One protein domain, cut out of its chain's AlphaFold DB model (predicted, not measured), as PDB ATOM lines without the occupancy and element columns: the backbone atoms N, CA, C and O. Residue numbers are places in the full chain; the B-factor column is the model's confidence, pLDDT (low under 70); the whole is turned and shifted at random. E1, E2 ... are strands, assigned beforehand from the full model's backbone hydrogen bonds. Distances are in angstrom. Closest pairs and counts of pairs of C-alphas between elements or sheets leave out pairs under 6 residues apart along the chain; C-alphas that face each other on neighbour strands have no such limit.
ATOM      1  N   SER A  17    -157.853 164.681 -21.200       58.19
ATOM      2  CA  SER A  17    -158.283 163.918 -20.020       58.19
ATOM      3  C   SER A  17    -158.809 162.504 -20.314       58.19
ATOM      4  O   SER A  17    -159.670 162.009 -19.589       58.19
ATOM      5  N   LEU A  18    -158.306 161.822 -21.347       61.53
ATOM      6  CA  LEU A  18    -158.573 160.390 -21.504       61.53
ATOM      7  C   LEU A  18    -157.778 159.621 -20.441       61.53
ATOM      8  O   LEU A  18    -156.547 159.571 -20.487       61.53
ATOM      9  N   ALA A  19    -158.476 159.024 -19.471       64.00
ATOM     10  CA  ALA A  19    -157.876 158.031 -18.590       64.00
ATOM     11  C   ALA A  19    -157.290 156.912 -19.465       64.00
ATOM     12  O   ALA A  19    -157.969 156.358 -20.325       64.00
ATOM     13  N   GLN A  20    -155.996 156.634 -19.314       68.56
ATOM     14  CA  GLN A  20    -155.326 155.636 -20.144       68.56
ATOM     15  C   GLN A  20    -155.789 154.250 -19.686       68.56
ATOM     16  O   GLN A  20    -155.651 153.943 -18.504       68.56
ATOM     17  N   ASN A  21    -156.253 153.403 -20.611       79.50
ATOM     18  CA  ASN A  21    -156.786 152.051 -20.353       79.50
ATOM     19  C   ASN A  21    -155.759 151.038 -19.786       79.50
ATOM     20  O   ASN A  21    -155.944 149.827 -19.849       79.50
ATOM     21  N   ARG A  22    -154.651 151.516 -19.213       79.56
ATOM     22  CA  ARG A  22    -153.488 150.734 -18.772       79.56
ATOM     23  C   ARG A  22    -153.727 149.906 -17.511       79.56
ATOM     24  O   ARG A  22    -152.869 149.104 -17.149       79.56
ATOM     25  N   ALA A  23    -154.869 150.087 -16.861       84.50
ATOM     26  CA  ALA A  23    -155.287 149.333 -15.687       84.50
ATOM     27  C   ALA A  23    -156.777 148.963 -15.773       84.50
ATOM     28  O   ALA A  23    -157.471 148.986 -14.764       84.50
ATOM     29  N   ASN A  24    -157.283 148.663 -16.973       93.12
ATOM     30  CA  ASN A  24    -158.698 148.327 -17.161       93.12
ATOM     31  C   ASN A  24    -159.039 146.874 -16.833       93.12
ATOM     32  O   ASN A  24    -160.207 146.569 -16.647       93.12
ATOM     33  N   ILE A  25    -158.053 145.983 -16.758       96.06
ATOM     34  CA  ILE A  25    -158.262 144.592 -16.358       96.06
ATOM     35  C   ILE A  25    -157.511 144.347 -15.060       96.06
ATOM     36  O   ILE A  25    -156.307 144.606 -14.965       96.06
ATOM     37  N   TRP A  26    -158.240 143.887 -14.051       96.00
ATOM     38  CA  TRP A  26    -157.730 143.594 -12.718       96.00
ATOM     39  C   TRP A  26    -157.835 142.094 -12.483       96.00
ATOM     40  O   TRP A  26    -158.924 141.543 -12.579       96.00
ATOM     41  N   TYR A  27    -156.730 141.451 -12.115       96.88
ATOM     42  CA  TYR A  27    -156.720 140.111 -11.527       96.88
ATOM     43  C   TYR A  27    -156.197 140.189 -10.101       96.88
ATOM     44  O   TYR A  27    -155.158 140.805  -9.852       96.88
ATOM     45  N   PHE A  28    -156.921 139.574  -9.168       95.06
ATOM     46  CA  PHE A  28    -156.632 139.670  -7.742       95.06
ATOM     47  C   PHE A  28    -157.186 138.479  -6.958       95.06
ATOM     48  O   PHE A  28    -158.053 137.736  -7.418       95.06
ATOM     49  N   GLY A  29    -156.701 138.326  -5.728       92.69
ATOM     50  CA  GLY A  29    -157.290 137.401  -4.770       92.69
ATOM     51  C   GLY A  29    -157.194 135.933  -5.198       92.69
ATOM     52  O   GLY A  29    -156.144 135.441  -5.616       92.69
ATOM     53  N   TYR A  30    -158.333 135.246  -5.100       95.69
ATOM     54  CA  TYR A  30    -158.498 133.820  -5.372       95.69
ATOM     55  C   TYR A  30    -159.154 133.606  -6.739       95.69
ATOM     56  O   TYR A  30    -160.350 133.328  -6.824       95.69
ATOM     57  N   ARG A  31    -158.362 133.747  -7.809       96.50
ATOM     58  CA  ARG A  31    -158.785 133.603  -9.220       96.50
ATOM     59  C   ARG A  31    -159.845 134.605  -9.691       96.50
ATOM     60  O   ARG A  31    -160.465 134.402 -10.731       96.50
ATOM     61  N   ALA A  32    -160.043 135.688  -8.947       96.88
ATOM     62  CA  ALA A  32    -161.002 136.718  -9.302       96.88
ATOM     63  C   ALA A  32    -160.395 137.715 -10.295       96.88
ATOM     64  O   ALA A  32    -159.192 138.004 -10.266       96.88
ATOM     65  N   GLY A  33    -161.248 138.288 -11.137       97.69
ATOM     66  CA  GLY A  33    -160.888 139.441 -11.937       97.69
ATOM     67  C   GLY A  33    -162.079 140.297 -12.354       97.69
ATOM     68  O   GLY A  33    -163.238 139.891 -12.246       97.69
ATOM     69  N   LEU A  34    -161.768 141.508 -12.807       97.94
ATOM     70  CA  LEU A  34    -162.717 142.501 -13.305       97.94
ATOM     71  C   LEU A  34    -162.164 143.158 -14.575       97.94
ATOM     72  O   LEU A  34    -161.003 143.564 -14.600       97.94
ATOM     73  N   ASP A  35    -163.004 143.292 -15.597       97.31
ATOM     74  CA  ASP A  35    -162.755 144.058 -16.817       97.31
ATOM     75  C   ASP A  35    -163.618 145.328 -16.829       97.31
ATOM     76  O   ASP A  35    -164.844 145.264 -16.748       97.31
ATOM     77  N   PHE A  36    -162.982 146.488 -16.953       95.56
ATOM     78  CA  PHE A  36    -163.612 147.805 -17.015       95.56
ATOM     79  C   PHE A  36    -163.691 148.380 -18.440       95.56
ATOM     80  O   PHE A  36    -164.174 149.498 -18.619       95.56
ATOM     81  N   ASN A  37    -163.253 147.649 -19.473       93.62
ATOM     82  CA  ASN A  37    -163.183 148.139 -20.857       93.62
ATOM     83  C   ASN A  37    -164.536 148.569 -21.441       93.62
ATOM     84  O   ASN A  37    -164.580 149.426 -22.321       93.62
ATOM     85  N   SER A  38    -165.643 148.005 -20.950       92.62
ATOM     86  CA  SER A  38    -166.996 148.363 -21.397       92.62
ATOM     87  C   SER A  38    -167.573 149.616 -20.719       92.62
ATOM     88  O   SER A  38    -168.655 150.069 -21.083       92.62
ATOM     89  N   GLY A  39    -166.882 150.168 -19.713       88.62
ATOM     90  CA  GLY A  39    -167.386 151.229 -18.835       88.62
ATOM     91  C   GLY A  39    -168.171 150.720 -17.618       88.62
ATOM     92  O   GLY A  39    -168.276 151.438 -16.625       88.62
ATOM     93  N   ALA A  40    -168.657 149.475 -17.646       93.00
ATOM     94  CA  ALA A  40    -169.164 148.756 -16.479       93.00
ATOM     95  C   ALA A  40    -168.224 147.586 -16.127       93.00
ATOM     96  O   ALA A  40    -167.627 147.002 -17.037       93.00
ATOM     97  N   PRO A  41    -168.079 147.225 -14.838       95.75
ATOM     98  CA  PRO A  41    -167.255 146.091 -14.437       95.75
ATOM     99  C   PRO A  41    -167.876 144.770 -14.908       95.75
ATOM    100  O   PRO A  41    -169.005 144.439 -14.548       95.75
ATOM    101  N   VAL A  42    -167.110 143.999 -15.673       98.06
ATOM    102  CA  VAL A  42    -167.440 142.636 -16.104       98.06
ATOM    103  C   VAL A  42    -166.561 141.655 -15.336       98.06
ATOM    104  O   VAL A  42    -165.351 141.832 -15.250       98.06
ATOM    105  N   THR A  43    -167.151 140.618 -14.753       97.81
ATOM    106  CA  THR A  43    -166.414 139.617 -13.970       97.81
ATOM    107  C   THR A  43    -165.579 138.693 -14.855       97.81
ATOM    108  O   THR A  43    -166.088 138.166 -15.843       97.81
ATOM    109  N   LEU A  44    -164.343 138.424 -14.436       97.94
ATOM    110  CA  LEU A  44    -163.425 137.450 -15.033       97.94
ATOM    111  C   LEU A  44    -163.142 136.342 -14.009       97.94
ATOM    112  O   LEU A  44    -162.967 136.624 -12.822       97.94
ATOM    113  N   LEU A  45    -163.124 135.084 -14.454       96.19
ATOM    114  CA  LEU A  45    -163.008 133.892 -13.588       96.19
ATOM    115  C   LEU A  45    -161.849 132.961 -13.989       96.19
ATOM    116  O   LEU A  45    -161.726 131.844 -13.490       96.19
ATOM    117  N   ASP A  46    -161.010 133.410 -14.913       97.00
ATOM    118  CA  ASP A  46    -159.871 132.708 -15.511       97.00
ATOM    119  C   ASP A  46    -158.515 133.140 -14.917       97.00
ATOM    120  O   ASP A  46    -157.447 132.677 -15.339       97.00
ATOM    121  N   GLY A  47    -158.533 134.000 -13.895       96.56
ATOM    122  CA  GLY A  47    -157.341 134.420 -13.166       96.56
ATOM    123  C   GLY A  47    -156.596 133.245 -12.532       96.56
ATOM    124  O   GLY A  47    -157.203 132.296 -12.040       96.56
ATOM    125  N   GLN A  48    -155.265 133.318 -12.506       97.62
ATOM    126  CA  GLN A  48    -154.416 132.277 -11.903       97.62
ATOM    127  C   GLN A  48    -153.864 132.645 -10.524       97.62
ATOM    128  O   GLN A  48    -153.251 131.806  -9.868       97.62
ATOM    129  N   LEU A  49    -154.073 133.884 -10.068       95.56
ATOM    130  CA  LEU A  49    -153.613 134.286  -8.741       95.56
ATOM    131  C   LEU A  49    -154.363 133.517  -7.651       95.56
ATOM    132  O   LEU A  49    -155.570 133.282  -7.745       95.56
ATOM    133  N   PHE A  50    -153.626 133.157  -6.607       94.50
ATOM    134  CA  PHE A  50    -154.166 132.624  -5.365       94.50
ATOM    135  C   PHE A  50    -153.400 133.264  -4.208       94.50
ATOM    136  O   PHE A  50    -152.491 132.677  -3.629       94.50
ATOM    137  N   THR A  51    -153.733 134.519  -3.928       91.62
ATOM    138  CA  THR A  51    -153.097 135.323  -2.879       91.62
ATOM    139  C   THR A  51    -154.158 136.098  -2.110       91.62
ATOM    140  O   THR A  51    -155.258 136.322  -2.613       91.62
ATOM    141  N   ARG A  52    -153.847 136.523  -0.885       90.81
ATOM    142  CA  ARG A  52    -154.754 137.353  -0.086       90.81
ATOM    143  C   ARG A  52    -154.713 138.822  -0.515       90.81
ATOM    144  O   ARG A  52    -155.743 139.488  -0.483       90.81
ATOM    145  N   GLU A  53    -153.539 139.303  -0.912       89.19
ATOM    146  CA  GLU A  53    -153.257 140.703  -1.247       89.19
ATOM    147  C   GLU A  53    -152.029 140.821  -2.171       89.19
ATOM    148  O   GLU A  53    -151.526 139.815  -2.680       89.19
ATOM    149  N   GLY A  54    -151.572 142.053  -2.424       88.00
ATOM    150  CA  GLY A  54    -150.282 142.298  -3.075       88.00
ATOM    151  C   GLY A  54    -150.251 142.062  -4.586       88.00
ATOM    152  O   GLY A  54    -149.181 141.929  -5.174       88.00
ATOM    153  N   CYS A  55    -151.408 142.015  -5.240       93.06
ATOM    154  CA  CYS A  55    -151.501 141.790  -6.675       93.06
ATOM    155  C   CYS A  55    -151.348 143.076  -7.499       93.06
ATOM    156  O   CYS A  55    -151.777 144.156  -7.096       93.06
ATOM    157  N   ALA A  56    -150.816 142.936  -8.709       92.88
ATOM    158  CA  ALA A  56    -150.758 143.999  -9.703       92.88
ATOM    159  C   ALA A  56    -151.134 143.455 -11.087       92.88
ATOM    160  O   ALA A  56    -150.821 142.315 -11.423       92.88
ATOM    161  N   SER A  57    -151.787 144.280 -11.903       93.12
ATOM    162  CA  SER A  57    -152.139 143.978 -13.297       93.12
ATOM    163  C   SER A  57    -151.731 145.143 -14.195       93.12
ATOM    164  O   SER A  57    -151.730 146.295 -13.757       93.12
ATOM    165  N   MET A  58    -151.370 144.861 -15.446       91.56
ATOM    166  CA  MET A  58    -151.026 145.888 -16.428       91.56
ATOM    167  C   MET A  58    -151.652 145.583 -17.785       91.56
ATOM    168  O   MET A  58    -151.578 144.458 -18.281       91.56
ATOM    169  N   CYS A  59    -152.223 146.619 -18.393       90.75
ATOM    170  CA  CYS A  59    -152.801 146.601 -19.730       90.75
ATOM    171  C   CYS A  59    -152.022 147.514 -20.686       90.75
ATOM    172  O   CYS A  59    -151.253 148.388 -20.270       90.75
ATOM    173  N   ASP A  60    -152.237 147.319 -21.982       87.31
ATOM    174  CA  ASP A  60    -151.768 148.223 -23.023       87.31
ATOM    175  C   ASP A  60    -152.622 149.507 -23.105       87.31
ATOM    176  O   ASP A  60    -153.515 149.761 -22.295       87.31
ATOM    177  N   ASN A  61    -152.329 150.365 -24.085       85.44
ATOM    178  CA  ASN A  61    -153.064 151.622 -24.279       85.44
ATOM    179  C   ASN A  61    -154.512 151.424 -24.754       85.44
ATOM    180  O   ASN A  61    -155.281 152.382 -24.733       85.44
ATOM    181  N   TYR A  62    -154.864 150.222 -25.202       87.19
ATOM    182  CA  TYR A  62    -156.176 149.866 -25.730       87.19
ATOM    183  C   TYR A  62    -157.020 149.088 -24.714       87.19
ATOM    184  O   TYR A  62    -158.180 148.814 -24.996       87.19
ATOM    185  N   GLY A  63    -156.473 148.784 -23.531       90.31
ATOM    186  CA  GLY A  63    -157.167 148.019 -22.494       90.31
ATOM    187  C   GLY A  63    -156.968 146.511 -22.586       90.31
ATOM    188  O   GLY A  63    -157.589 145.767 -21.830       90.31
ATOM    189  N   GLY A  64    -156.085 146.049 -23.474       93.19
ATOM    190  CA  GLY A  64    -155.698 144.649 -23.553       93.19
ATOM    191  C   GLY A  64    -154.750 144.276 -22.419       93.19
ATOM    192  O   GLY A  64    -153.747 144.956 -22.197       93.19
ATOM    193  N   LEU A  65    -155.038 143.181 -21.713       94.19
ATOM    194  CA  LEU A  65    -154.157 142.655 -20.671       94.19
ATOM    195  C   LEU A  65    -152.775 142.343 -21.257       94.19
ATOM    196  O   LEU A  65    -152.658 141.685 -22.291       94.19
ATOM    197  N   LEU A  66    -151.724 142.780 -20.569       92.62
ATOM    198  CA  LEU A  66    -150.350 142.378 -20.858       92.62
ATOM    199  C   LEU A  66    -149.931 141.266 -19.900       92.62
ATOM    200  O   LEU A  66    -149.483 140.204 -20.342       92.62
ATOM    201  N   PHE A  67    -150.100 141.509 -18.598       95.12
ATOM    202  CA  PHE A  67    -149.768 140.564 -17.537       95.12
ATOM    203  C   PHE A  67    -150.323 140.968 -16.175       95.12
ATOM    204  O   PHE A  67    -150.755 142.104 -15.973       95.12
ATOM    205  N   TYR A  68    -150.244 140.037 -15.228       95.69
ATOM    206  CA  TYR A  68    -150.580 140.247 -13.827       95.69
ATOM    207  C   TYR A  68    -149.714 139.374 -12.910       95.69
ATOM    208  O   TYR A  68    -149.078 138.416 -13.356       95.69
ATOM    209  N   THR A  69    -149.629 139.736 -11.634       95.31
ATOM    210  CA  THR A  69    -148.719 139.112 -10.666       95.31
ATOM    211  C   THR A  69    -149.211 139.276  -9.233       95.31
ATOM    212  O   THR A  69    -149.937 140.220  -8.941       95.31
ATOM    213  N   ASP A  70    -148.781 138.381  -8.347       93.44
ATOM    214  CA  ASP A  70    -148.850 138.486  -6.881       93.44
ATOM    215  C   ASP A  70    -147.510 138.930  -6.250       93.44
ATOM    216  O   ASP A  70    -147.333 138.880  -5.037       93.44
ATOM    217  N   GLY A  71    -146.532 139.322  -7.072       90.62
ATOM    218  CA  GLY A  71    -145.173 139.656  -6.644       90.62
ATOM    219  C   GLY A  71    -144.228 138.465  -6.479       90.62
ATOM    220  O   GLY A  71    -143.035 138.692  -6.298       90.62
ATOM    221  N   ILE A  72    -144.714 137.225  -6.605       92.00
ATOM    222  CA  ILE A  72    -143.910 135.987  -6.577       92.00
ATOM    223  C   ILE A  72    -143.878 135.342  -7.968       92.00
ATOM    224  O   ILE A  72    -142.826 134.882  -8.429       92.00
ATOM    225  N   SER A  73    -145.036 135.326  -8.631       94.12
ATOM    226  CA  SER A  73    -145.285 134.737  -9.944       94.12
ATOM    227  C   SER A  73    -145.919 135.754 -10.894       94.12
ATOM    228  O   SER A  73    -146.812 136.510 -10.509       94.12
ATOM    229  N   VAL A  74    -145.494 135.767 -12.157       95.56
ATOM    230  CA  VAL A  74    -146.041 136.630 -13.213       95.56
ATOM    231  C   VAL A  74    -146.689 135.783 -14.299       95.56
ATOM    232  O   VAL A  74    -146.053 134.902 -14.885       95.56
ATOM    233  N   TYR A  75    -147.946 136.102 -14.595       96.00
ATOM    234  CA  TYR A  75    -148.760 135.471 -15.625       96.00
ATOM    235  C   TYR A  75    -148.953 136.424 -16.801       96.00
ATOM    236  O   TYR A  75    -149.202 137.614 -16.617       96.00
ATOM    237  N   ASN A  76    -148.842 135.903 -18.018       94.81
ATOM    238  CA  ASN A  76    -149.097 136.661 -19.238       94.81
ATOM    239  C   ASN A  76    -150.599 136.797 -19.532       94.81
ATOM    240  O   ASN A  76    -151.450 136.224 -18.852       94.81
ATOM    241  N   LYS A  77    -150.912 137.520 -20.609       94.19
ATOM    242  CA  LYS A  77    -152.280 137.713 -21.106       94.19
ATOM    243  C   LYS A  77    -153.071 136.434 -21.412       94.19
ATOM    244  O   LYS A  77    -154.286 136.483 -21.497       94.19
ATOM    245  N   ASN A  78    -152.378 135.315 -21.610       96.38
ATOM    246  CA  ASN A  78    -152.965 134.007 -21.887       96.38
ATOM    247  C   ASN A  78    -153.027 133.138 -20.619       96.38
ATOM    248  O   ASN A  78    -153.133 131.921 -20.726       96.38
ATOM    249  N   HIS A  79    -152.898 133.734 -19.427       97.19
ATOM    250  CA  HIS A  79    -152.949 133.040 -18.134       97.19
ATOM    251  C   HIS A  79    -151.836 132.005 -17.927       97.19
ATOM    252  O   HIS A  79    -151.936 131.131 -17.073       97.19
ATOM    253  N   MET A  80    -150.742 132.114 -18.681       97.06
ATOM    254  CA  MET A  80    -149.586 131.235 -18.537       97.06
ATOM    255  C   MET A  80    -148.474 131.935 -17.768       97.06
ATOM    256  O   MET A  80    -148.239 133.132 -17.961       97.06
ATOM    257  N   LEU A  81    -147.752 131.175 -16.943       94.56
ATOM    258  CA  LEU A  81    -146.531 131.658 -16.310       94.56
ATOM    259  C   LEU A  81    -145.540 132.135 -17.364       94.56
ATOM    260  O   LEU A  81    -145.347 131.535 -18.425       94.56
ATOM    261  N   MET A  82    -144.881 133.227 -17.040       91.12
ATOM    262  CA  MET A  82    -143.838 133.766 -17.876       91.12
ATOM    263  C   MET A  82    -142.488 133.072 -17.742       91.12
ATOM    264  O   MET A  82    -142.098 132.689 -16.635       91.12
ATOM    265  N   PRO A  83    -141.660 133.138 -18.800       88.56
ATOM    266  CA  PRO A  83    -140.220 132.972 -18.659       88.56
ATOM    267  C   PRO A  83    -139.643 133.960 -17.632       88.56
ATOM    268  O   PRO A  83    -139.832 135.172 -17.755       88.56
ATOM    269  N   ASN A  84    -138.912 133.442 -16.639       88.69
ATOM    270  CA  ASN A  84    -138.336 134.209 -15.521       88.69
ATOM    271  C   ASN A  84    -139.366 134.986 -14.677       88.69
ATOM    272  O   ASN A  84    -139.010 135.957 -14.013       88.69
ATOM    273  N   GLY A  85    -140.641 134.594 -14.724       87.50
ATOM    274  CA  GLY A  85    -141.701 135.243 -13.958       87.50
ATOM    275  C   GLY A  85    -141.927 134.663 -12.570       87.50
ATOM    276  O   GLY A  85    -142.820 135.140 -11.893       87.50
ATOM    277  N   THR A  86    -141.192 133.634 -12.159       90.56
ATOM    278  CA  THR A  86    -141.374 132.932 -10.878       90.56
ATOM    279  C   THR A  86    -140.182 133.144  -9.953       90.56
ATOM    280  O   THR A  86    -139.075 133.397 -10.426       90.56
ATOM    281  N   GLY A  87    -140.380 132.949  -8.647       86.81
ATOM    282  CA  GLY A  87    -139.307 133.095  -7.655       86.81
ATOM    283  C   GLY A  87    -138.918 134.555  -7.419       86.81
ATOM    284  O   GLY A  87    -137.782 134.844  -7.050       86.81
ATOM    285  N   LEU A  88    -139.849 135.474  -7.682       88.12
ATOM    286  CA  LEU A  88    -139.705 136.876  -7.321       88.12
ATOM    287  C   LEU A  88    -139.837 137.046  -5.798       88.12
ATOM    288  O   LEU A  88    -140.341 136.170  -5.102       88.12
ATOM    289  N   LEU A  89    -139.353 138.176  -5.287       88.31
ATOM    290  CA  LEU A  89    -139.176 138.422  -3.849       88.31
ATOM    291  C   LEU A  89    -140.395 139.071  -3.166       88.31
ATOM    292  O   LEU A  89    -140.247 139.653  -2.093       88.31
ATOM    293  N   GLY A  90    -141.569 139.051  -3.800       84.81
ATOM    294  CA  GLY A  90    -142.814 139.472  -3.159       84.81
ATOM    295  C   GLY A  90    -143.277 138.478  -2.091       84.81
ATOM    296  O   GLY A  90    -142.751 137.373  -1.985       84.81
ATOM    297  N   ASP A  91    -144.284 138.869  -1.311       83.81
ATOM    298  CA  ASP A  91    -144.884 138.016  -0.281       83.81
ATOM    299  C   ASP A  91    -146.408 138.184  -0.259       83.81
ATOM    300  O   ASP A  91    -146.925 139.279  -0.474       83.81
ATOM    301  N   SER A  92    -147.135 137.104   0.014       82.50
ATOM    302  CA  SER A  92    -148.598 137.101   0.134       82.50
ATOM    303  C   SER A  92    -149.157 137.923   1.306       82.50
ATOM    304  O   SER A  92    -150.351 138.213   1.306       82.50
ATOM    305  N   SER A  93    -148.328 138.277   2.298       83.94
ATOM    306  CA  SER A  93    -148.688 139.126   3.443       83.94
ATOM    307  C   SER A  93    -148.210 140.577   3.300       83.94
ATOM    308  O   SER A  93    -148.114 141.301   4.296       83.94
ATOM    309  N   SER A  94    -147.799 140.983   2.095       83.00
ATOM    310  CA  SER A  94    -147.495 142.378   1.791       83.00
ATOM    311  C   SER A  94    -148.675 143.026   1.080       83.00
ATOM    312  O   SER A  94    -149.127 142.569   0.032       83.00
ATOM    313  N   THR A  95    -149.114 144.176   1.592       79.62
ATOM    314  CA  THR A  95    -150.159 144.985   0.943       79.62
ATOM    315  C   THR A  95    -149.779 145.415  -0.480       79.62
ATOM    316  O   THR A  95    -150.659 145.636  -1.309       79.62
ATOM    317  N   HIS A  96    -148.476 145.509  -0.780       78.56
ATOM    318  CA  HIS A  96    -147.933 145.849  -2.096       78.56
ATOM    319  C   HIS A  96    -146.718 144.971  -2.418       78.56
ATOM    320  O   HIS A  96    -145.574 145.333  -2.137       78.56
ATOM    321  N   SER A  97    -146.954 143.810  -3.026       84.19
ATOM    322  CA  SER A  97    -145.891 142.838  -3.338       84.19
ATOM    323  C   SER A  97    -145.189 143.111  -4.665       84.19
ATOM    324  O   SER A  97    -144.099 142.595  -4.905       84.19
ATOM    325  N   ALA A  98    -145.779 143.945  -5.524       85.56
ATOM    326  CA  ALA A  98    -145.187 144.354  -6.789       85.56
ATOM    327  C   ALA A  98    -145.623 145.763  -7.200       85.56
ATOM    328  O   ALA A  98    -146.772 146.160  -7.015       85.56
ATOM    329  N   ILE A  99    -144.712 146.487  -7.853       86.00
ATOM    330  CA  ILE A  99    -145.024 147.695  -8.618       86.00
ATOM    331  C   ILE A  99    -144.547 147.511 -10.054       86.00
ATOM    332  O   ILE A  99    -143.421 147.083 -10.310       86.00
ATOM    333  N   VAL A 100    -145.417 147.833 -11.006       82.44
ATOM    334  CA  VAL A 100    -145.109 147.703 -12.427       82.44
ATOM    335  C   VAL A 100    -144.771 149.073 -12.992       82.44
ATOM    336  O   VAL A 100    -145.624 149.954 -13.074       82.44
ATOM    337  N   VAL A 101    -143.518 149.246 -13.407       81.69
ATOM    338  CA  VAL A 101    -143.023 150.506 -13.968       81.69
ATOM    339  C   VAL A 101    -142.541 150.272 -15.400       81.69
ATOM    340  O   VAL A 101    -141.710 149.386 -15.626       81.69
ATOM    341  N   PRO A 102    -143.019 151.054 -16.390       73.00
ATOM    342  CA  PRO A 102    -142.478 151.009 -17.740       73.00
ATOM    343  C   PRO A 102    -140.977 151.277 -17.723       73.00
ATOM    344  O   PRO A 102    -140.505 152.182 -17.035       73.00
TER     345      PRO A 102
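This is residues 17 to 102 of the 141 residues of an uncharacterized protein of Maribacter polysiphoniae (UniProt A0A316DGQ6). With little regular structure, this model is two small antiparallel sheets meeting in a rough L, E1 of the sheet E1-E2-E3 beside E4 and E5 of the sheet E4-E5-E6-E7. The printed part has 86 residues, 30 of them in seven named strands; it is all strand, two meanders, each strand the antiparallel neighbour of the one before. It is compact, radius of gyration of the C-alphas 12.4 A, spanning 36 by 26 by 24 A.

Look first at E1, residues 25 to 28, and E2, residues 32 to 35, a hairpin with N 26 and O 34 2.8 A apart, within hydrogen-bond range. E2 and E3, residues 42 to 44, form another, N 33 to O 44 2.9 A. Next come hairpins E4, residues 56 to 59, with E5, residues 65 to 69 (N 56 to O 69, 2.9 A); E5 with E6, residues 73 to 76 (N 75 to O 68, 2.9 A); and E6 with E7, residues 81 to 86 (N 74 to O 85, 2.8 A). The closest C-alphas of E1 and E4, Trp 26 and Ser 57, are 5.6 A apart.

Find C-alpha 25 at (-158.262, 144.592, -16.358), where E1 begins, and C-alpha 86 at (-141.374, 132.932, -10.878), where E7 ends. E5 is 11.9 A long.

The printed part has no cut. The link E3 to E4 is long. Residues 17 to 20 have pLDDT under 70.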